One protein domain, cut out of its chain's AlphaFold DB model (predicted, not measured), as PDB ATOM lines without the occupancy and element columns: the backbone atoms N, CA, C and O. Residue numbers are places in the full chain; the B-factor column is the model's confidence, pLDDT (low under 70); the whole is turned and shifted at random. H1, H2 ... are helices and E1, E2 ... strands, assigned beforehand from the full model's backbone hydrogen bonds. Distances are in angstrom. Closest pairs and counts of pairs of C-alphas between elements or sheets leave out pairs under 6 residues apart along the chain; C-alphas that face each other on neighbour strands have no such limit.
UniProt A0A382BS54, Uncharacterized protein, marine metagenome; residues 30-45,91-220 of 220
ATOM      1  N   ASP A  30     -25.861   2.487 -39.556       57.19
ATOM      2  CA  ASP A  30     -24.869   2.111 -38.546       57.19
ATOM      3  C   ASP A  30     -25.463   1.358 -37.336       57.19
ATOM      4  O   ASP A  30     -24.731   0.925 -36.454       57.19
ATOM      5  N   LYS A  31     -26.794   1.222 -37.253       70.75
ATOM      6  CA  LYS A  31     -27.508   0.563 -36.145       70.75
ATOM      7  C   LYS A  31     -28.204  -0.732 -36.544       70.75
ATOM      8  O   LYS A  31     -28.867  -1.331 -35.691       70.75
ATOM      9  N   SER A  32     -28.066  -1.155 -37.797       85.25
ATOM     10  CA  SER A  32     -28.655  -2.391 -38.299       85.25
ATOM     11  C   SER A  32     -27.682  -3.188 -39.157       85.25
ATOM     12  O   SER A  32     -26.898  -2.606 -39.899       85.25
ATOM     13  N   TYR A  33     -27.786  -4.510 -39.097       89.00
ATOM     14  CA  TYR A  33     -27.041  -5.430 -39.948       89.00
ATOM     15  C   TYR A  33     -28.008  -6.451 -40.533       89.00
ATOM     16  O   TYR A  33     -28.751  -7.095 -39.792       89.00
ATOM     17  N   GLU A  34     -28.017  -6.576 -41.852       92.00
ATOM     18  CA  GLU A  34     -28.891  -7.494 -42.572       92.00
ATOM     19  C   GLU A  34     -28.158  -8.799 -42.882       92.00
ATOM     20  O   GLU A  34     -26.998  -8.784 -43.297       92.00
ATOM     21  N   ILE A  35     -28.830  -9.924 -42.649       93.94
ATOM     22  CA  ILE A  35     -28.311 -11.266 -42.901       93.94
ATOM     23  C   ILE A  35     -29.325 -12.012 -43.758       93.94
ATOM     24  O   ILE A  35     -30.467 -12.205 -43.339       93.94
ATOM     25  N   ASP A  36     -28.884 -12.496 -44.915       94.62
ATOM     26  CA  ASP A  36     -29.646 -13.463 -45.699       94.62
ATOM     27  C   ASP A  36     -29.511 -14.845 -45.063       94.62
ATOM     28  O   ASP A  36     -28.401 -15.378 -44.935       94.62
ATOM     29  N   VAL A  37     -30.642 -15.429 -44.666       95.06
ATOM     30  CA  VAL A  37     -30.694 -16.682 -43.909       95.06
ATOM     31  C   VAL A  37     -31.460 -17.747 -44.675       95.06
ATOM     32  O   VAL A  37     -32.546 -17.505 -45.205       95.06
ATOM     33  N   ILE A  38     -30.904 -18.959 -44.661       96.19
ATOM     34  CA  ILE A  38     -31.587 -20.176 -45.094       96.19
ATOM     35  C   ILE A  38     -31.847 -21.032 -43.850       96.19
ATOM     36  O   ILE A  38     -30.933 -21.650 -43.287       96.19
ATOM     37  N   PHE A  39     -33.107 -21.077 -43.424       95.38
ATOM     38  CA  PHE A  39     -33.598 -22.003 -42.410       95.38
ATOM     39  C   PHE A  39     -33.881 -23.350 -43.065       95.38
ATOM     40  O   PHE A  39     -34.938 -23.592 -43.648       95.38
ATOM     41  N   HIS A  40     -32.881 -24.219 -42.983       94.12
ATOM     42  CA  HIS A  40     -32.908 -25.565 -43.537       94.12
ATOM     43  C   HIS A  40     -33.542 -26.580 -42.582       94.12
ATOM     44  O   HIS A  40     -33.595 -27.745 -42.936       94.12
ATOM     45  N   LYS A  41     -33.965 -26.169 -41.380       94.38
ATOM     46  CA  LYS A  41     -34.736 -26.985 -40.437       94.38
ATOM     47  C   LYS A  41     -35.865 -26.158 -39.842       94.38
ATOM     48  O   LYS A  41     -35.615 -25.106 -39.244       94.38
ATOM     49  N   VAL A  42     -37.096 -26.646 -39.975       90.94
ATOM     50  CA  VAL A  42     -38.287 -26.015 -39.397       90.94
ATOM     51  C   VAL A  42     -39.099 -27.041 -38.611       90.94
ATOM     52  O   VAL A  42     -39.909 -27.789 -39.159       90.94
ATOM     53  N   HIS A  43     -38.930 -27.047 -37.289       88.19
ATOM     54  CA  HIS A  43     -39.664 -27.947 -36.404       88.19
ATOM     55  C   HIS A  43     -40.906 -27.269 -35.844       88.19
ATOM     56  O   HIS A  43     -40.825 -26.255 -35.151       88.19
ATOM     57  N   ARG A  44     -42.077 -27.844 -36.114       85.25
ATOM     58  CA  ARG A  44     -43.361 -27.272 -35.710       85.25
ATOM     59  C   ARG A  44     -43.950 -28.059 -34.543       85.25
ATOM     60  O   ARG A  44     -44.273 -29.232 -34.691       85.25
ATOM     61  N   TYR A  45     -44.126 -27.396 -33.407       80.88
ATOM     62  CA  TYR A  45     -44.729 -27.961 -32.203       80.88
ATOM     63  C   TYR A  45     -46.014 -27.218 -31.896       80.88
ATOM     64  O   TYR A  45     -46.035 -26.215 -31.183       80.88
ATOM     65  N   ARG A  91     -45.189 -23.541 -30.663       84.00
ATOM     66  CA  ARG A  91     -43.905 -22.973 -31.077       84.00
ATOM     67  C   ARG A  91     -43.502 -23.524 -32.434       84.00
ATOM     68  O   ARG A  91     -43.801 -24.668 -32.767       84.00
ATOM     69  N   ILE A  92     -42.770 -22.721 -33.192       88.88
ATOM     70  CA  ILE A  92     -41.926 -23.222 -34.278       88.88
ATOM     71  C   ILE A  92     -40.477 -22.985 -33.877       88.88
ATOM     72  O   ILE A  92     -40.169 -21.943 -33.312       88.88
ATOM     73  N   PHE A  93     -39.599 -23.937 -34.153       91.56
ATOM     74  CA  PHE A  93     -38.161 -23.765 -34.017       91.56
ATOM     75  C   PHE A  93     -37.547 -23.744 -35.407       91.56
ATOM     76  O   PHE A  93     -37.779 -24.649 -36.211       91.56
ATOM     77  N   LEU A  94     -36.809 -22.679 -35.682       94.88
ATOM     78  CA  LEU A  94     -36.086 -22.457 -36.920       94.88
ATOM     79  C   LEU A  94     -34.604 -22.644 -36.632       94.88
ATOM     80  O   LEU A  94     -34.095 -21.986 -35.729       94.88
ATOM     81  N   SER A  95     -33.936 -23.482 -37.420       96.62
ATOM     82  CA  SER A  95     -32.481 -23.632 -37.390       96.62
ATOM     83  C   SER A  95     -31.922 -23.463 -38.796       96.62
ATOM     84  O   SER A  95     -32.420 -24.039 -39.771       96.62
ATOM     85  N   GLY A  96     -30.928 -22.593 -38.917       96.25
ATOM     86  CA  GLY A  96     -30.482 -22.076 -40.201       96.25
ATOM     87  C   GLY A  96     -29.054 -21.568 -40.184       96.25
ATOM     88  O   GLY A  96     -28.384 -21.553 -39.153       96.25
ATOM     89  N   MET A  97     -28.606 -21.143 -41.361       96.19
ATOM     90  CA  MET A  97     -27.316 -20.486 -41.533       96.19
ATOM     91  C   MET A  97     -27.501 -19.193 -42.316       96.19
ATOM     92  O   MET A  97     -28.216 -19.165 -43.323       96.19
ATOM     93  N   GLY A  98     -26.849 -18.139 -41.841       95.19
ATOM     94  CA  GLY A  98     -26.759 -16.855 -42.519       95.19
ATOM     95  C   GLY A  98     -25.370 -16.626 -43.098       95.19
ATOM     96  O   GLY A  98     -24.377 -17.056 -42.506       95.19
ATOM     97  N   LYS A  99     -25.292 -15.951 -44.247       94.88
ATOM     98  CA  LYS A  99     -24.015 -15.473 -44.803       94.88
ATOM     99  C   LYS A  99     -23.738 -14.055 -44.329       94.88
ATOM    100  O   LYS A  99     -24.635 -13.216 -44.327       94.88
ATOM    101  N   THR A 100     -22.491 -13.786 -43.974       93.94
ATOM    102  CA  THR A 100     -22.070 -12.511 -43.389       93.94
ATOM    103  C   THR A 100     -20.691 -12.102 -43.908       93.94
ATOM    104  O   THR A 100     -19.882 -12.933 -44.317       93.94
ATOM    105  N   ASP A 101     -20.390 -10.804 -43.877       93.56
ATOM    106  CA  ASP A 101     -19.001 -10.334 -43.918       93.56
ATOM    107  C   ASP A 101     -18.454 -10.386 -42.492       93.56
ATOM    108  O   ASP A 101     -18.879  -9.603 -41.639       93.56
ATOM    109  N   SER A 102     -17.513 -11.300 -42.234       92.00
ATOM    110  CA  SER A 102     -16.981 -11.535 -40.889       92.00
ATOM    111  C   SER A 102     -16.444 -10.266 -40.227       92.00
ATOM    112  O   SER A 102     -16.690 -10.056 -39.039       92.00
ATOM    113  N   LYS A 103     -15.744  -9.392 -40.961       91.69
ATOM    114  CA  LYS A 103     -15.143  -8.180 -40.382       91.69
ATOM    115  C   LYS A 103     -16.214  -7.156 -40.039       91.69
ATOM    116  O   LYS A 103     -16.174  -6.568 -38.955       91.69
ATOM    117  N   LEU A 104     -17.166  -6.937 -40.946       91.12
ATOM    118  CA  LEU A 104     -18.269  -6.005 -40.720       91.12
ATOM    119  C   LEU A 104     -19.205  -6.505 -39.622       91.12
ATOM    120  O   LEU A 104     -19.634  -5.706 -38.794       91.12
ATOM    121  N   PHE A 105     -19.475  -7.809 -39.580       90.56
ATOM    122  CA  PHE A 105     -20.327  -8.419 -38.570       90.56
ATOM    123  C   PHE A 105     -19.700  -8.325 -37.176       90.56
ATOM    124  O   PHE A 105     -20.341  -7.825 -36.254       90.56
ATOM    125  N   ILE A 106     -18.418  -8.689 -37.032       89.94
ATOM    126  CA  ILE A 106     -17.685  -8.522 -35.767       89.94
ATOM    127  C   ILE A 106     -17.692  -7.050 -35.343       89.94
ATOM    128  O   ILE A 106     -18.001  -6.736 -34.195       89.94
ATOM    129  N   LYS A 107     -17.410  -6.127 -36.272       88.94
ATOM    130  CA  LYS A 107     -17.442  -4.686 -35.993       88.94
ATOM    131  C   LYS A 107     -18.831  -4.209 -35.565       88.94
ATOM    132  O   LYS A 107     -18.910  -3.315 -34.727       88.94
ATOM    133  N   PHE A 108     -19.901  -4.740 -36.150       88.44
ATOM    134  CA  PHE A 108     -21.276  -4.398 -35.797       88.44
ATOM    135  C   PHE A 108     -21.622  -4.892 -34.389       88.44
ATOM    136  O   PHE A 108     -22.050  -4.101 -33.554       88.44
ATOM    137  N   ILE A 109     -21.362  -6.164 -34.091       86.69
ATOM    138  CA  ILE A 109     -21.670  -6.752 -32.784       86.69
ATOM    139  C   ILE A 109     -20.865  -6.100 -31.657       86.69
ATOM    140  O   ILE A 109     -21.436  -5.776 -30.621       86.69
ATOM    141  N   SER A 110     -19.581  -5.806 -31.872       85.38
ATOM    142  CA  SER A 110     -18.742  -5.134 -30.868       85.38
ATOM    143  C   SER A 110     -19.196  -3.703 -30.532       85.38
ATOM    144  O   SER A 110     -18.717  -3.119 -29.560       85.38
ATOM    145  N   GLN A 111     -20.107  -3.107 -31.315       82.44
ATOM    146  CA  GLN A 111     -20.730  -1.819 -30.982       82.44
ATOM    147  C   GLN A 111     -21.885  -1.958 -29.981       82.44
ATOM    148  O   GLN A 111     -22.226  -0.969 -29.326       82.44
ATOM    149  N   ALA A 112     -22.476  -3.150 -29.824       74.06
ATOM    150  CA  ALA A 112     -23.371  -3.428 -28.706       74.06
ATOM    151  C   ALA A 112     -22.544  -3.303 -27.423       74.06
ATOM    152  O   ALA A 112     -21.629  -4.093 -27.191       74.06
ATOM    153  N   GLN A 113     -22.805  -2.266 -26.620       54.41
ATOM    154  CA  GLN A 113     -21.992  -1.956 -25.446       54.41
ATOM    155  C   GLN A 113     -21.793  -3.220 -24.596       54.41
ATOM    156  O   GLN A 113     -22.753  -3.718 -24.013       54.41
ATOM    157  N   ARG A 114     -20.531  -3.672 -24.491       60.81
ATOM    158  CA  ARG A 114     -20.032  -4.817 -23.694       60.81
ATOM    159  C   ARG A 114     -19.983  -6.190 -24.377       60.81
ATOM    160  O   ARG A 114     -19.652  -7.148 -23.684       60.81
ATOM    161  N   PHE A 115     -20.229  -6.311 -25.682       71.25
ATOM    162  CA  PHE A 115     -19.923  -7.566 -26.376       71.25
ATOM    163  C   PHE A 115     -18.489  -7.549 -26.923       71.25
ATOM    164  O   PHE A 115     -18.119  -6.666 -27.695       71.25
ATOM    165  N   GLY A 116     -17.675  -8.519 -26.512       77.31
ATOM    166  CA  GLY A 116     -16.340  -8.751 -27.052       77.31
ATOM    167  C   GLY A 116     -16.139 -10.247 -27.220       77.31
ATOM    168  O   GLY A 116     -16.264 -10.978 -26.242       77.31
ATOM    169  N   PHE A 117     -15.853 -10.681 -28.447       84.38
ATOM    170  CA  PHE A 117     -15.614 -12.091 -28.739       84.38
ATOM    171  C   PHE A 117     -14.398 -12.604 -27.963       84.38
ATOM    172  O   PHE A 117     -13.359 -11.938 -27.910       84.38
ATOM    173  N   ILE A 118     -14.514 -13.804 -27.397       85.44
ATOM    174  CA  ILE A 118     -13.446 -14.449 -26.623       85.44
ATOM    175  C   ILE A 118     -12.308 -14.908 -27.547       85.44
ATOM    176  O   ILE A 118     -11.142 -14.931 -27.146       85.44
ATOM    177  N   LYS A 119     -12.636 -15.271 -28.792       86.81
ATOM    178  CA  LYS A 119     -11.701 -15.760 -29.814       86.81
ATOM    179  C   LYS A 119     -11.870 -14.999 -31.128       86.81
ATOM    180  O   LYS A 119     -12.873 -14.332 -31.373       86.81
ATOM    181  N   ASN A 120     -10.892 -15.161 -32.014       86.69
ATOM    182  CA  ASN A 120     -10.997 -14.718 -33.400       86.69
ATOM    183  C   ASN A 120     -11.750 -15.776 -34.214       86.69
ATOM    184  O   ASN A 120     -11.135 -16.706 -34.732       86.69
ATOM    185  N   TYR A 121     -13.072 -15.647 -34.296       87.25
ATOM    186  CA  TYR A 121     -13.899 -16.523 -35.127       87.25
ATOM    187  C   TYR A 121     -13.908 -16.055 -36.583       87.25
ATOM    188  O   TYR A 121     -13.948 -14.853 -36.857       87.25
ATOM    189  N   ASP A 122     -13.941 -17.012 -37.509       91.19
ATOM    190  CA  ASP A 122     -14.374 -16.755 -38.879       91.19
ATOM    191  C   ASP A 122     -15.906 -16.763 -38.907       91.19
ATOM    192  O   ASP A 122     -16.543 -17.806 -38.781       91.19
ATOM    193  N   LEU A 123     -16.489 -15.571 -39.031       92.50
ATOM    194  CA  LEU A 123     -17.934 -15.362 -39.094       92.50
ATOM    195  C   LEU A 123     -18.353 -15.007 -40.520       92.50
ATOM    196  O   LEU A 123     -19.087 -14.045 -40.729       92.50
ATOM    197  N   THR A 124     -17.828 -15.709 -41.523       94.44
ATOM    198  CA  THR A 124     -18.354 -15.662 -42.901       94.44
ATOM    199  C   THR A 124     -19.704 -16.373 -43.022       94.44
ATOM    200  O   THR A 124     -20.532 -16.027 -43.869       94.44
ATOM    201  N   THR A 125     -19.949 -17.330 -42.130       94.19
ATOM    202  CA  THR A 125     -21.249 -17.960 -41.907       94.19
ATOM    203  C   THR A 125     -21.579 -17.959 -40.424       94.19
ATOM    204  O   THR A 125     -20.693 -18.178 -39.600       94.19
ATOM    205  N   ILE A 126     -22.853 -17.769 -40.086       94.50
ATOM    206  CA  ILE A 126     -23.329 -17.823 -38.703       94.50
ATOM    207  C   ILE A 126     -24.522 -18.763 -38.563       94.50
ATOM    208  O   ILE A 126     -25.442 -18.739 -39.383       94.50
ATOM    209  N   ASN A 127     -24.506 -19.577 -37.508       96.12
ATOM    210  CA  ASN A 127     -25.640 -20.417 -37.138       96.12
ATOM    211  C   ASN A 127     -26.726 -19.553 -36.498       96.12
ATOM    212  O   ASN A 127     -26.423 -18.671 -35.692       96.12
ATOM    213  N   ILE A 128     -27.984 -19.798 -36.853       95.75
ATOM    214  CA  ILE A 128     -29.122 -19.023 -36.359       95.75
ATOM    215  C   ILE A 128     -30.222 -19.970 -35.886       95.75
ATOM    216  O   ILE A 128     -30.748 -20.740 -36.690       95.75
ATOM    217  N   ASP A 129     -30.599 -19.848 -34.613       95.50
ATOM    218  CA  ASP A 129     -31.648 -20.637 -33.969       95.50
ATOM    219  C   ASP A 129     -32.720 -19.739 -33.341       95.50
ATOM    220  O   ASP A 129     -32.485 -19.039 -32.350       95.50
ATOM    221  N   PHE A 130     -33.939 -19.782 -33.880       93.00
ATOM    222  CA  PHE A 130     -35.053 -18.968 -33.398       93.00
ATOM    223  C   PHE A 130     -36.256 -19.801 -32.977       93.00
ATOM    224  O   PHE A 130     -36.768 -20.626 -33.730       93.00
ATOM    225  N   GLY A 131     -36.777 -19.506 -31.786       90.19
ATOM    226  CA  GLY A 131     -38.131 -19.891 -31.402       90.19
ATOM    227  C   GLY A 131     -39.143 -18.882 -31.941       90.19
ATOM    228  O   GLY A 131     -38.970 -17.680 -31.777       90.19
ATOM    229  N   VAL A 132     -40.222 -19.338 -32.555       87.69
ATOM    230  CA  VAL A 132     -41.313 -18.492 -33.035       87.69
ATOM    231  C   VAL A 132     -42.497 -18.632 -32.091       87.69
ATOM    232  O   VAL A 132     -42.979 -19.737 -31.826       87.69
ATOM    233  N   VAL A 133     -42.960 -17.493 -31.592       81.81
ATOM    234  CA  VAL A 133     -44.137 -17.352 -30.739       81.81
ATOM    235  C   VAL A 133     -45.188 -16.573 -31.510       81.81
ATOM    236  O   VAL A 133     -44.916 -15.494 -32.033       81.81
ATOM    237  N   PHE A 134     -46.393 -17.119 -31.573       78.12
ATOM    238  CA  PHE A 134     -47.499 -16.510 -32.294       78.12
ATOM    239  C   PHE A 134     -48.308 -15.587 -31.390       78.12
ATOM    240  O   PHE A 134     -48.445 -15.849 -30.197       78.12
ATOM    241  N   TYR A 135     -48.870 -14.527 -31.965       72.19
ATOM    242  CA  TYR A 135     -49.866 -13.703 -31.284       72.19
ATOM    243  C   TYR A 135     -50.916 -13.169 -32.263       72.19
ATOM    244  O   TYR A 135     -50.618 -12.885 -33.428       72.19
ATOM    245  N   GLU A 136     -52.150 -13.039 -31.775       61.00
ATOM    246  CA  GLU A 136     -53.296 -12.578 -32.559       61.00
ATOM    247  C   GLU A 136     -53.346 -11.041 -32.690       61.00
ATOM    248  O   GLU A 136     -52.708 -10.282 -31.956       61.00
ATOM    249  N   ASN A 137     -54.108 -10.584 -33.685       57.66
ATOM    250  CA  ASN A 137     -54.094  -9.252 -34.304       57.66
ATOM    251  C   ASN A 137     -54.475  -8.063 -33.383       57.66
ATOM    252  O   ASN A 137     -54.423  -6.916 -33.827       57.66
ATOM    253  N   GLU A 138     -54.837  -8.302 -32.120       54.56
ATOM    254  CA  GLU A 138     -55.265  -7.261 -31.166       54.56
ATOM    255  C   GLU A 138     -54.106  -6.393 -30.634       54.56
ATOM    256  O   GLU A 138     -54.327  -5.366 -29.993       54.56
ATOM    257  N   MET A 139     -52.860  -6.763 -30.940       51.75
ATOM    258  CA  MET A 139     -51.654  -6.076 -30.470       51.75
ATOM    259  C   MET A 139     -51.103  -5.100 -31.523       51.75
ATOM    260  O   MET A 139     -51.209  -5.332 -32.730       51.75
ATOM    261  N   SER A 140     -50.508  -3.994 -31.054       51.38
ATOM    262  CA  SER A 140     -50.042  -2.846 -31.858       51.38
ATOM    263  C   SER A 140     -49.439  -3.222 -33.224       51.38
ATOM    264  O   SER A 140     -48.538  -4.058 -33.327       51.38
ATOM    265  N   ARG A 141     -49.897  -2.537 -34.286       52.19
ATOM    266  CA  ARG A 141     -49.432  -2.705 -35.682       52.19
ATOM    267  C   ARG A 141     -47.929  -2.458 -35.863       52.19
ATOM    268  O   ARG A 141     -47.358  -2.913 -36.848       52.19
ATOM    269  N   GLU A 142     -47.302  -1.732 -34.943       50.12
ATOM    270  CA  GLU A 142     -45.960  -1.171 -35.117       50.12
ATOM    271  C   GLU A 142     -44.817  -2.162 -34.836       50.12
ATOM    272  O   GLU A 142     -43.684  -1.907 -35.231       50.12
ATOM    273  N   ALA A 143     -45.106  -3.316 -34.223       52.47
ATOM    274  CA  ALA A 143     -44.103  -4.298 -33.801       52.47
ATOM    275  C   ALA A 143     -44.317  -5.702 -34.413       52.47
ATOM    276  O   ALA A 143     -43.966  -6.713 -33.813       52.47
ATOM    277  N   GLY A 144     -44.911  -5.785 -35.609       61.09
ATOM    278  CA  GLY A 144     -45.077  -7.058 -36.325       61.09
ATOM    279  C   GLY A 144     -43.739  -7.712 -36.694       61.09
ATOM    280  O   GLY A 144     -42.879  -7.032 -37.254       61.09
ATOM    281  N   HIS A 145     -43.600  -9.013 -36.406       74.31
ATOM    282  CA  HIS A 145     -42.441  -9.866 -36.745       74.31
ATOM    283  C   HIS A 145     -41.111  -9.359 -36.178       74.31
ATOM    284  O   HIS A 145     -40.089  -9.287 -36.861       74.31
ATOM    285  N   MET A 146     -41.152  -8.972 -34.909       79.81
ATOM    286  CA  MET A 146     -39.990  -8.528 -34.157       79.81
ATOM    287  C   MET A 146     -39.580  -9.630 -33.190       79.81
ATOM    288  O   MET A 146     -40.427 -10.318 -32.621       79.81
ATOM    289  N   GLY A 147     -38.284  -9.790 -32.985       79.81
ATOM    290  CA  GLY A 147     -37.756 -10.712 -32.002       79.81
ATOM    291  C   GLY A 147     -36.675 -10.080 -31.156       79.81
ATOM    292  O   GLY A 147     -36.209  -8.974 -31.426       79.81
ATOM    293  N   TRP A 148     -36.272 -10.803 -30.124       82.88
ATOM    294  CA  TRP A 148     -35.011 -10.536 -29.451       82.88
ATOM    295  C   TRP A 148     -34.005 -11.606 -29.833       82.88
ATOM    296  O   TRP A 148     -34.375 -12.765 -30.030       82.88
ATOM    297  N   TYR A 149     -32.740 -11.226 -29.883       87.38
ATOM    298  CA  TYR A 149     -31.632 -12.137 -30.069       87.38
ATOM    299  C   TYR A 149     -30.570 -11.940 -28.994       87.38
ATOM    300  O   TYR A 149     -30.479 -10.900 -28.334       87.38
ATOM    301  N   ASN A 150     -29.772 -12.982 -28.839       86.88
ATOM    302  CA  ASN A 150     -28.518 -12.982 -28.125       86.88
ATOM    303  C   ASN A 150     -27.483 -13.757 -28.951       86.88
ATOM    304  O   ASN A 150     -27.831 -14.483 -29.885       86.88
ATOM    305  N   ILE A 151     -26.218 -13.596 -28.597       88.19
ATOM    306  CA  ILE A 151     -25.100 -14.275 -29.238       88.19
ATOM    307  C   ILE A 151     -24.501 -15.237 -28.223       88.19
ATOM    308  O   ILE A 151     -24.219 -14.854 -27.087       88.19
ATOM    309  N   ILE A 152     -24.344 -16.490 -28.636       88.69
ATOM    310  CA  ILE A 152     -23.694 -17.533 -27.851       88.69
ATOM    311  C   ILE A 152     -22.391 -17.896 -28.548       88.69
ATOM    312  O   ILE A 152     -22.380 -18.212 -29.736       88.69
ATOM    313  N   GLU A 153     -21.302 -17.853 -27.791       89.75
ATOM    314  CA  GLU A 153     -20.011 -18.387 -28.204       89.75
ATOM    315  C   GLU A 153     -19.895 -19.831 -27.716       89.75
ATOM    316  O   GLU A 153     -19.996 -20.099 -26.518       89.75
ATOM    317  N   ASN A 154     -19.690 -20.751 -28.651       86.06
ATOM    318  CA  ASN A 154     -19.279 -22.122 -28.383       86.06
ATOM    319  C   ASN A 154     -17.768 -22.250 -28.623       86.06
ATOM    320  O   ASN A 154     -17.105 -21.312 -29.070       86.06
ATOM    321  N   ASP A 155     -17.196 -23.416 -28.324       82.44
ATOM    322  CA  ASP A 155     -15.748 -23.607 -28.432       82.44
ATOM    323  C   ASP A 155     -15.196 -23.383 -29.847       82.44
ATOM    324  O   ASP A 155     -14.066 -22.901 -29.993       82.44
ATOM    325  N   ASP A 156     -15.991 -23.700 -30.863       84.69
ATOM    326  CA  ASP A 156     -15.629 -23.723 -32.279       84.69
ATOM    327  C   ASP A 156     -16.443 -22.751 -33.150       84.69
ATOM    328  O   ASP A 156     -15.999 -22.405 -34.243       84.69
ATOM    329  N   HIS A 157     -17.604 -22.280 -32.689       87.94
ATOM    330  CA  HIS A 157     -18.494 -21.438 -33.490       87.94
ATOM    331  C   HIS A 157     -19.296 -20.434 -32.660       87.94
ATOM    332  O   HIS A 157     -19.373 -20.509 -31.435       87.94
ATOM    333  N   VAL A 158     -19.944 -19.504 -33.357       90.81
ATOM    334  CA  VAL A 158     -20.868 -18.530 -32.775       90.81
ATOM    335  C   VAL A 158     -22.271 -18.792 -33.308       90.81
ATOM    336  O   VAL A 158     -22.452 -19.006 -34.509       90.81
ATOM    337  N   THR A 159     -23.262 -18.736 -32.422       92.62
ATOM    338  CA  THR A 159     -24.675 -18.911 -32.770       92.62
ATOM    339  C   THR A 159     -25.481 -17.692 -32.358       92.62
ATOM    340  O   THR A 159     -25.397 -17.205 -31.228       92.62
ATOM    341  N   LEU A 160     -26.310 -17.218 -33.279       92.62
ATOM    342  CA  LEU A 160     -27.353 -16.247 -33.016       92.62
ATOM    343  C   LEU A 160     -28.601 -16.984 -32.522       92.62
ATOM    344  O   LEU A 160     -29.216 -17.735 -33.275       92.62
ATOM    345  N   VAL A 161     -29.002 -16.752 -31.276       91.50
ATOM    346  CA  VAL A 161     -30.199 -17.375 -30.700       91.50
ATOM    347  C   VAL A 161     -31.249 -16.335 -30.379       91.50
ATOM    348  O   VAL A 161     -30.922 -15.219 -29.984       91.50
ATOM    349  N   GLY A 162     -32.525 -16.675 -30.495       88.38
ATOM    350  CA  GLY A 162     -33.562 -15.673 -30.288       88.38
ATOM    351  C   GLY A 162     -34.978 -16.203 -30.200       88.38
ATOM    352  O   GLY A 162     -35.256 -17.394 -30.341       88.38
ATOM    353  N   THR A 163     -35.903 -15.283 -29.960       86.62
ATOM    354  CA  THR A 163     -37.333 -15.549 -30.104       86.62
ATOM    355  C   THR A 163     -37.975 -14.489 -30.971       86.62
ATOM    356  O   THR A 163     -37.915 -13.303 -30.650       86.62
ATOM    357  N   LEU A 164     -38.614 -14.942 -32.046       85.88
ATOM    358  CA  LEU A 164     -39.430 -14.157 -32.954       85.88
ATOM    359  C   LEU A 164     -40.879 -14.149 -32.472       85.88
ATOM    360  O   LEU A 164     -41.499 -15.200 -32.327       85.88
ATOM    361  N   PHE A 165     -41.450 -12.964 -32.309       80.94
ATOM    362  CA  PHE A 165     -42.883 -12.801 -32.117       80.94
ATOM    363  C   PHE A 165     -43.521 -12.561 -33.481       80.94
ATOM    364  O   PHE A 165     -43.382 -11.495 -34.088       80.94
ATOM    365  N   TYR A 166     -44.197 -13.585 -33.988       81.50
ATOM    366  CA  TYR A 166     -44.776 -13.588 -35.320       81.50
ATOM    367  C   TYR A 166     -46.270 -13.273 -35.245       81.50
ATOM    368  O   TYR A 166     -47.068 -14.029 -34.685       81.50
ATOM    369  N   LYS A 167     -46.640 -12.141 -35.840       79.62
ATOM    370  CA  LYS A 167     -48.036 -11.765 -36.040       79.62
ATOM    371  C   LYS A 167     -48.617 -12.603 -37.171       79.62
ATOM    372  O   LYS A 167     -47.997 -12.678 -38.219       79.62
ATOM    373  N   TYR A 168     -49.803 -13.169 -37.004       77.00
ATOM    374  CA  TYR A 168     -50.440 -13.963 -38.056       77.00
ATOM    375  C   TYR A 168     -51.932 -13.646 -38.167       77.00
ATOM    376  O   TYR A 168     -52.551 -13.181 -37.207       77.00
ATOM    377  N   ASN A 169     -52.503 -13.896 -39.346       75.88
ATOM    378  CA  ASN A 169     -53.939 -13.740 -39.602       75.88
ATOM    379  C   ASN A 169     -54.707 -15.071 -39.546       75.88
ATOM    380  O   ASN A 169     -55.931 -15.068 -39.475       75.88
ATOM    381  N   GLY A 170     -54.002 -16.204 -39.574       77.81
ATOM    382  CA  GLY A 170     -54.592 -17.537 -39.460       77.81
ATOM    383  C   GLY A 170     -53.557 -18.655 -39.588       77.81
ATOM    384  O   GLY A 170     -52.410 -18.423 -39.977       77.81
ATOM    385  N   LEU A 171     -53.958 -19.887 -39.267       79.56
ATOM    386  CA  LEU A 171     -53.067 -21.054 -39.310       79.56
ATOM    387  C   LEU A 171     -52.544 -21.345 -40.718       79.56
ATOM    388  O   LEU A 171     -51.387 -21.729 -40.862       79.56
ATOM    389  N   THR A 172     -53.349 -21.097 -41.753       83.88
ATOM    390  CA  THR A 172     -52.925 -21.196 -43.157       83.88
ATOM    391  C   THR A 172     -51.650 -20.403 -43.426       83.88
ATOM    392  O   THR A 172     -50.740 -20.898 -44.086       83.88
ATOM    393  N   GLU A 173     -51.583 -19.171 -42.915       84.50
ATOM    394  CA  GLU A 173     -50.436 -18.286 -43.098       84.50
ATOM    395  C   GLU A 173     -49.191 -18.881 -42.436       84.50
ATOM    396  O   GLU A 173     -48.147 -18.976 -43.076       84.50
ATOM    397  N   ILE A 174     -49.320 -19.367 -41.197       85.00
ATOM    398  CA  ILE A 174     -48.225 -20.006 -40.455       85.00
ATOM    399  C   ILE A 174     -47.723 -21.252 -41.202       85.00
ATOM    400  O   ILE A 174     -46.520 -21.407 -41.418       85.00
ATOM    401  N   LEU A 175     -48.637 -22.131 -41.625       83.19
ATOM    402  CA  LEU A 175     -48.304 -23.387 -42.303       83.19
ATOM    403  C   LEU A 175     -47.660 -23.171 -43.677       83.19
ATOM    404  O   LEU A 175     -46.852 -24.005 -44.095       83.19
ATOM    405  N   LYS A 176     -48.011 -22.083 -44.376       86.00
ATOM    406  CA  LYS A 176     -47.398 -21.682 -45.652       86.00
ATOM    407  C   LYS A 176     -46.058 -20.975 -45.451       86.00
ATOM    408  O   LYS A 176     -45.108 -21.293 -46.154       86.00
ATOM    409  N   ARG A 177     -45.965 -20.034 -44.505       87.25
ATOM    410  CA  ARG A 177     -44.758 -19.220 -44.290       87.25
ATOM    411  C   ARG A 177     -43.591 -20.043 -43.758       87.25
ATOM    412  O   ARG A 177     -42.472 -19.850 -44.213       87.25
ATOM    413  N   PHE A 178     -43.846 -20.945 -42.815       88.50
ATOM    414  CA  PHE A 178     -42.804 -21.716 -42.136       88.50
ATOM    415  C   PHE A 178     -42.647 -23.117 -42.734       88.50
ATOM    416  O   PHE A 178     -42.716 -24.116 -42.015       88.50
ATOM    417  N   GLN A 179     -42.506 -23.208 -44.058       85.06
ATOM    418  CA  GLN A 179     -42.167 -24.439 -44.784       85.06
ATOM    419  C   GLN A 179     -40.657 -24.576 -44.932       85.06
ATOM    420  O   GLN A 179     -39.963 -23.582 -45.087       85.06
ATOM    421  N   GLU A 180     -40.154 -25.803 -44.863       84.81
ATOM    422  CA  GLU A 180     -38.733 -26.081 -45.052       84.81
ATOM    423  C   GLU A 180     -38.448 -26.407 -46.530       84.81
ATOM    424  O   GLU A 180     -39.198 -27.196 -47.114       84.81
ATOM    425  N   PRO A 181     -37.382 -25.849 -47.140       88.69
ATOM    426  CA  PRO A 181     -36.496 -24.816 -46.596       88.69
ATOM    427  C   PRO A 181     -37.126 -23.414 -46.664       88.69
ATOM    428  O   PRO A 181     -37.832 -23.078 -47.615       88.69
ATOM    429  N   MET A 182     -36.820 -22.575 -45.673       90.25
ATOM    430  CA  MET A 182     -37.312 -21.198 -45.594       90.25
ATOM    431  C   MET A 182     -36.170 -20.202 -45.799       90.25
ATOM    432  O   MET A 182     -35.205 -20.195 -45.039       90.25
ATOM    433  N   ASN A 183     -36.324 -19.312 -46.777       91.50
ATOM    434  CA  ASN A 183     -35.402 -18.201 -47.012       91.50
ATOM    435  C   ASN A 183     -36.015 -16.900 -46.487       91.50
ATOM    436  O   ASN A 183     -37.194 -16.624 -46.739       91.50
ATOM    437  N   CYS A 184     -35.224 -16.097 -45.784       89.31
ATOM    438  CA  CYS A 184     -35.654 -14.790 -45.293       89.31
ATOM    439  C   CYS A 184     -34.465 -13.878 -45.000       89.31
ATOM    440  O   CYS A 184     -33.340 -14.347 -44.818       89.31
ATOM    441  N   SER A 185     -34.757 -12.587 -44.872       89.75
ATOM    442  CA  SER A 185     -33.793 -11.610 -44.379       89.75
ATOM    443  C   SER A 185     -34.024 -11.353 -42.888       89.75
ATOM    444  O   SER A 185     -35.155 -11.150 -42.425       89.75
ATOM    445  N   VAL A 186     -32.941 -11.403 -42.115       91.38
ATOM    446  CA  VAL A 186     -32.927 -11.087 -40.686       91.38
ATOM    447  C   VAL A 186     -32.168  -9.784 -40.492       91.38
ATOM    448  O   VAL A 186     -30.965  -9.709 -40.734       91.38
ATOM    449  N   ILE A 187     -32.864  -8.760 -40.001       90.38
ATOM    450  CA  ILE A 187     -32.266  -7.454 -39.715       90.38
ATOM    451  C   ILE A 187     -31.988  -7.370 -38.222       90.38
ATOM    452  O   ILE A 187     -32.897  -7.151 -37.417       90.38
ATOM    453  N   LEU A 188     -30.726  -7.524 -37.848       89.38
ATOM    454  CA  LEU A 188     -30.258  -7.313 -36.485       89.38
ATOM    455  C   LEU A 188     -30.163  -5.826 -36.190       89.38
ATOM    456  O   LEU A 188     -29.775  -5.044 -37.054       89.38
ATOM    457  N   THR A 189     -30.453  -5.432 -34.954       85.12
ATOM    458  CA  THR A 189     -30.231  -4.062 -34.485       85.12
ATOM    459  C   THR A 189     -29.472  -4.022 -33.170       85.12
ATOM    460  O   THR A 189     -29.464  -4.997 -32.420       85.12
ATOM    461  N   LEU A 190     -28.862  -2.872 -32.881       78.38
ATOM    462  CA  LEU A 190     -28.188  -2.586 -31.606       78.38
ATOM    463  C   LEU A 190     -29.100  -1.850 -30.608       78.38
ATOM    464  O   LEU A 190     -28.619  -1.116 -29.748       78.38
ATOM    465  N   ILE A 191     -30.421  -1.965 -30.765       72.81
ATOM    466  CA  ILE A 191     -31.385  -1.261 -29.916       72.81
ATOM    467  C   ILE A 191     -31.567  -2.029 -28.605       72.81
ATOM    468  O   ILE A 191     -31.970  -3.194 -28.624       72.81
ATOM    469  N   ASP A 192     -31.325  -1.347 -27.485       63.66
ATOM    470  CA  ASP A 192     -31.656  -1.823 -26.139       63.66
ATOM    471  C   ASP A 192     -33.127  -1.502 -25.812       63.66
ATOM    472  O   ASP A 192     -33.674  -0.490 -26.257       63.66
ATOM    473  N   LYS A 193     -33.769  -2.330 -24.981       58.00
ATOM    474  CA  LYS A 193     -35.150  -2.199 -24.494       58.00
ATOM    475  C   LYS A 193     -35.496  -0.788 -24.002       58.00
ATOM    476  O   LYS A 193     -36.652  -0.381 -24.113       58.00
ATOM    477  N   SER A 194     -34.532  -0.045 -23.443       56.47
ATOM    478  CA  SER A 194     -34.738   1.320 -22.931       56.47
ATOM    479  C   SER A 194     -35.160   2.305 -24.020       56.47
ATOM    480  O   SER A 194     -35.902   3.252 -23.745       56.47
ATOM    481  N   ASP A 195     -34.737   2.046 -25.254       58.16
ATOM    482  CA  ASP A 195     -34.999   2.891 -26.415       58.16
ATOM    483  C   ASP A 195     -36.352   2.577 -27.070       58.16
ATOM    484  O   ASP A 195     -36.759   3.243 -28.026       58.16
ATOM    485  N   ILE A 196     -37.081   1.592 -26.534       57.19
ATOM    486  CA  ILE A 196     -38.254   1.008 -27.169       57.19
ATOM    487  C   ILE A 196     -39.497   1.274 -26.308       57.19
ATOM    488  O   ILE A 196     -39.655   0.785 -25.190       57.19
ATOM    489  N   ALA A 197     -40.423   2.087 -26.822       51.72
ATOM    490  CA  ALA A 197     -41.682   2.426 -26.152       51.72
ATOM    491  C   ALA A 197     -42.738   1.311 -26.267       51.72
ATOM    492  O   ALA A 197     -43.776   1.495 -26.895       51.72
ATOM    493  N   ILE A 198     -42.493   0.147 -25.667       53.50
ATOM    494  CA  ILE A 198     -43.360  -1.026 -25.849       53.50
ATOM    495  C   ILE A 198     -44.358  -1.188 -24.697       53.50
ATOM    496  O   ILE A 198     -44.282  -2.129 -23.906       53.50
ATOM    497  N   LYS A 199     -45.326  -0.276 -24.581       47.91
ATOM    498  CA  LYS A 199     -46.520  -0.565 -23.770       47.91
ATOM    499  C   LYS A 199     -47.446  -1.473 -24.587       47.91
ATOM    500  O   LYS A 199     -47.974  -1.031 -25.598       47.91
ATOM    501  N   GLY A 200     -47.655  -2.715 -24.141       48.22
ATOM    502  CA  GLY A 200     -48.718  -3.588 -24.668       48.22
ATOM    503  C   GLY A 200     -48.326  -4.566 -25.778       48.22
ATOM    504  O   GLY A 200     -49.155  -4.889 -26.614       48.22
ATOM    505  N   TYR A 201     -47.086  -5.043 -25.814       52.19
ATOM    506  CA  TYR A 201     -46.756  -6.260 -26.574       52.19
ATOM    507  C   TYR A 201     -46.944  -7.484 -25.654       52.19
ATOM    508  O   TYR A 201     -47.084  -7.248 -24.449       52.19
ATOM    509  N   PRO A 202     -47.024  -8.746 -26.143       50.69
ATOM    510  CA  PRO A 202     -47.392  -9.912 -25.330       50.69
ATOM    511  C   PRO A 202     -46.214 -10.338 -24.447       50.69
ATOM    512  O   PRO A 202     -45.629 -11.411 -24.547       50.69
ATOM    513  N   TRP A 203     -45.836  -9.418 -23.580       57.28
ATOM    514  CA  TRP A 203     -44.903  -9.545 -22.501       57.28
ATOM    515  C   TRP A 203     -45.723 -10.113 -21.352       57.28
ATOM    516  O   TRP A 203     -46.435  -9.377 -20.663       57.28
ATOM    517  N   ASN A 204     -45.710 -11.431 -21.164       46.03
ATOM    518  CA  ASN A 204     -46.239 -11.963 -19.912       46.03
ATOM    519  C   ASN A 204     -45.512 -11.260 -18.742       46.03
ATOM    520  O   ASN A 204     -44.379 -10.816 -18.884       46.03
ATOM    521  N   LYS A 205     -46.146 -11.080 -17.577       37.16
ATOM    522  CA  LYS A 205     -45.528 -10.332 -16.453       37.16
ATOM    523  C   LYS A 205     -44.145 -10.877 -16.034       37.16
ATOM    524  O   LYS A 205     -43.358 -10.149 -15.442       37.16
ATOM    525  N   SER A 206     -43.842 -12.123 -16.388       40.34
ATOM    526  CA  SER A 206     -42.551 -12.808 -16.256       40.34
ATOM    527  C   SER A 206     -41.472 -12.406 -17.282       40.34
ATOM    528  O   SER A 206     -40.337 -12.852 -17.148       40.34
ATOM    529  N   SER A 207     -41.766 -11.584 -18.295       47.66
ATOM    530  CA  SER A 207     -40.849 -11.299 -19.406       47.66
ATOM    531  C   SER A 207     -40.003 -10.036 -19.248       47.66
ATOM    532  O   SER A 207     -39.179  -9.779 -20.115       47.66
ATOM    533  N   GLN A 208     -40.161  -9.231 -18.189       46.28
ATOM    534  CA  GLN A 208     -39.302  -8.050 -17.992       46.28
ATOM    535  C   GLN A 208     -37.818  -8.422 -17.833       46.28
ATOM    536  O   GLN A 208     -36.975  -7.762 -18.433       46.28
ATOM    537  N   SER A 209     -37.515  -9.506 -17.109       45.66
ATOM    538  CA  SER A 209     -36.156 -10.061 -16.974       45.66
ATOM    539  C   SER A 209     -35.645 -10.706 -18.264       45.66
ATOM    540  O   SER A 209     -34.448 -10.855 -18.482       45.66
ATOM    541  N   PHE A 210     -36.556 -11.076 -19.161       48.91
ATOM    542  CA  PHE A 210     -36.240 -11.777 -20.396       48.91
ATOM    543  C   PHE A 210     -35.664 -10.860 -21.481       48.91
ATOM    544  O   PHE A 210     -35.223 -11.369 -22.504       48.91
ATOM    545  N   PHE A 211     -35.660  -9.542 -21.272       52.62
ATOM    546  CA  PHE A 211     -35.029  -8.552 -22.154       52.62
ATOM    547  C   PHE A 211     -33.778  -7.924 -21.543       52.62
ATOM    548  O   PHE A 211     -33.156  -7.072 -22.171       52.62
ATOM    549  N   ASP A 212     -33.398  -8.326 -20.331       54.59
ATOM    550  CA  ASP A 212     -32.132  -7.898 -19.755       54.59
ATOM    551  C   ASP A 212     -30.996  -8.492 -20.601       54.59
ATOM    552  O   ASP A 212     -30.889  -9.710 -20.742       54.59
ATOM    553  N   ASN A 213     -30.166  -7.621 -21.185       61.06
ATOM    554  CA  ASN A 213     -29.022  -7.969 -22.040       61.06
ATOM    555  C   ASN A 213     -29.368  -8.608 -23.399       61.06
ATOM    556  O   ASN A 213     -28.562  -9.371 -23.929       61.06
ATOM    557  N   LYS A 214     -30.544  -8.325 -23.976       72.94
ATOM    558  CA  LYS A 214     -30.925  -8.841 -25.305       72.94
ATOM    559  C   LYS A 214     -31.153  -7.714 -26.308       72.94
ATOM    560  O   LYS A 214     -31.648  -6.651 -25.945       72.94
ATOM    561  N   LEU A 215     -30.814  -7.972 -27.568       80.12
ATOM    562  CA  LEU A 215     -30.928  -7.021 -28.675       80.12
ATOM    563  C   LEU A 215     -32.141  -7.351 -29.546       80.12
ATOM    564  O   LEU A 215     -32.636  -8.474 -29.517       80.12
ATOM    565  N   ILE A 216     -32.638  -6.391 -30.324       80.88
ATOM    566  CA  ILE A 216     -33.826  -6.584 -31.170       80.88
ATOM    567  C   ILE A 216     -33.453  -6.929 -32.608       80.88
ATOM    568  O   ILE A 216     -32.574  -6.298 -33.192       80.88
ATOM    569  N   PHE A 217     -34.178  -7.871 -33.208       84.75
ATOM    570  CA  PHE A 217     -34.126  -8.124 -34.646       84.75
ATOM    571  C   PHE A 217     -35.510  -8.050 -35.294       84.75
ATOM    572  O   PHE A 217     -36.545  -8.165 -34.628       84.75
ATOM    573  N   TYR A 218     -35.508  -7.900 -36.614       83.00
ATOM    574  CA  TYR A 218     -36.692  -7.970 -37.459       83.00
ATOM    575  C   TYR A 218     -36.581  -9.119 -38.446       83.00
ATOM    576  O   TYR A 218     -35.499  -9.434 -38.938       83.00
ATOM    577  N   PHE A 219     -37.730  -9.712 -38.733       81.50
ATOM    578  CA  PHE A 219     -37.864 -10.818 -39.661       81.50
ATOM    579  C   PHE A 219     -38.626 -10.338 -40.901       81.50
ATOM    580  O   PHE A 219     -39.774  -9.898 -40.768       81.50
ATOM    581  N   GLN A 220     -37.984 -10.382 -42.074       76.94
ATOM    582  CA  GLN A 220     -38.552  -9.965 -43.364       76.94
ATOM    583  C   GLN A 220     -38.840 -11.159 -44.277       76.94
ATOM    584  O   GLN A 220     -37.983 -12.053 -44.445       76.94
TER     585      GLN A 220
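What this domain is: This is residues 30 to 45 and 91 to 220 of the 220 residues of an uncharacterized protein of marine metagenome (UniProt A0A382BS54). A small closed barrel of seven strands, E1 to E7, makes the core, with two short helices, H1 and H2, outside it toward opposite ends of the longest axis. E1 bends by 80 degrees at residue 40, with E6 beside its residues 32 to 39 and E2 beside its residues 35 to 45, while a wide loop with no named element, residues 190 to 214, joins E6 to E7. The printed part has 146 residues, with seven named strands and two named helices in the order E1 E2 H1 E3 E4 E5 H2 E6 E7. The barrel is mixed, running round the ring E1 E2 E3 E5 E4 E7 E6 and back to E1, and the class is mostly strand. The whole is compact, with a radius of gyration of the C-alphas of 15.3 A and spans of 44 by 35 by 26 A.

Where its parts are: E1, residues 32 to 45, begins at C-alpha 32 (-28.655, -2.391, -38.299), measures 30.8 A and bends by 80 degrees at residue 40. E2 is residues 91 to 99, 25.3 A; E3 residues 125 to 135, 30.8 A; E5 residues 158 to 167, 28.2 A; E4 residues 146 to 153, 23.1 A. E6 is residues 182 to 189, 21.6 A, and E7 residues 215 to 219, 13.5 A, ending at C-alpha 219 (-37.864, -10.818, -39.661). H1 is residues 102 to 109, 10.5 A, and H2 residues 171 to 177, 9.9 A.

How they stand to each other: E1 has E2 on one side, antiparallel, with N 43 and O 93 2.9 A apart, and E6 on the other side, antiparallel, with N 35 and O 186 at 2.9 A. E2 and E3 are antiparallel, with N 94 and O 130 at 2.8 A. E3 and E5 are parallel at 25 degrees, with N 133 and O 164 at 2.8 A. E4 and E5 form a hairpin, with N 150 and O 161 at 2.8 A. E4 and E7 are antiparallel, with N 149 and O 215 at 2.8 A. E6 and E7, also a hairpin, have N 187 and O 218 at 2.9 A. H1 is on the barrel, outside it, at a height over the sheet of 8.6 A; it is over none of the strands, but only just, with 2 of its C-alphas falling on E6. Its closest C-alphas to E1 are those of Phe 108 and Tyr 33, 7.2 A. H2 is on the barrel too, outside it and over none of its strands. H1 and H2 are apart; in both, every O i to N i+4 pair is within hydrogen-bond range.

The domain as a whole: The C-alphas farthest apart, of Asn 120 and Glu 138, are 44.9 A apart. Residues 46 to 90 are cut out, and C-alphas 45 and 91 are 5.2 A apart across the cut. The links H1 to E3 and E6 to E7 are long. Mean pLDDT of the printed part is 79.0; residue 30 and residues 113 to 114, 136 to 144 and 192 to 213 are under 70.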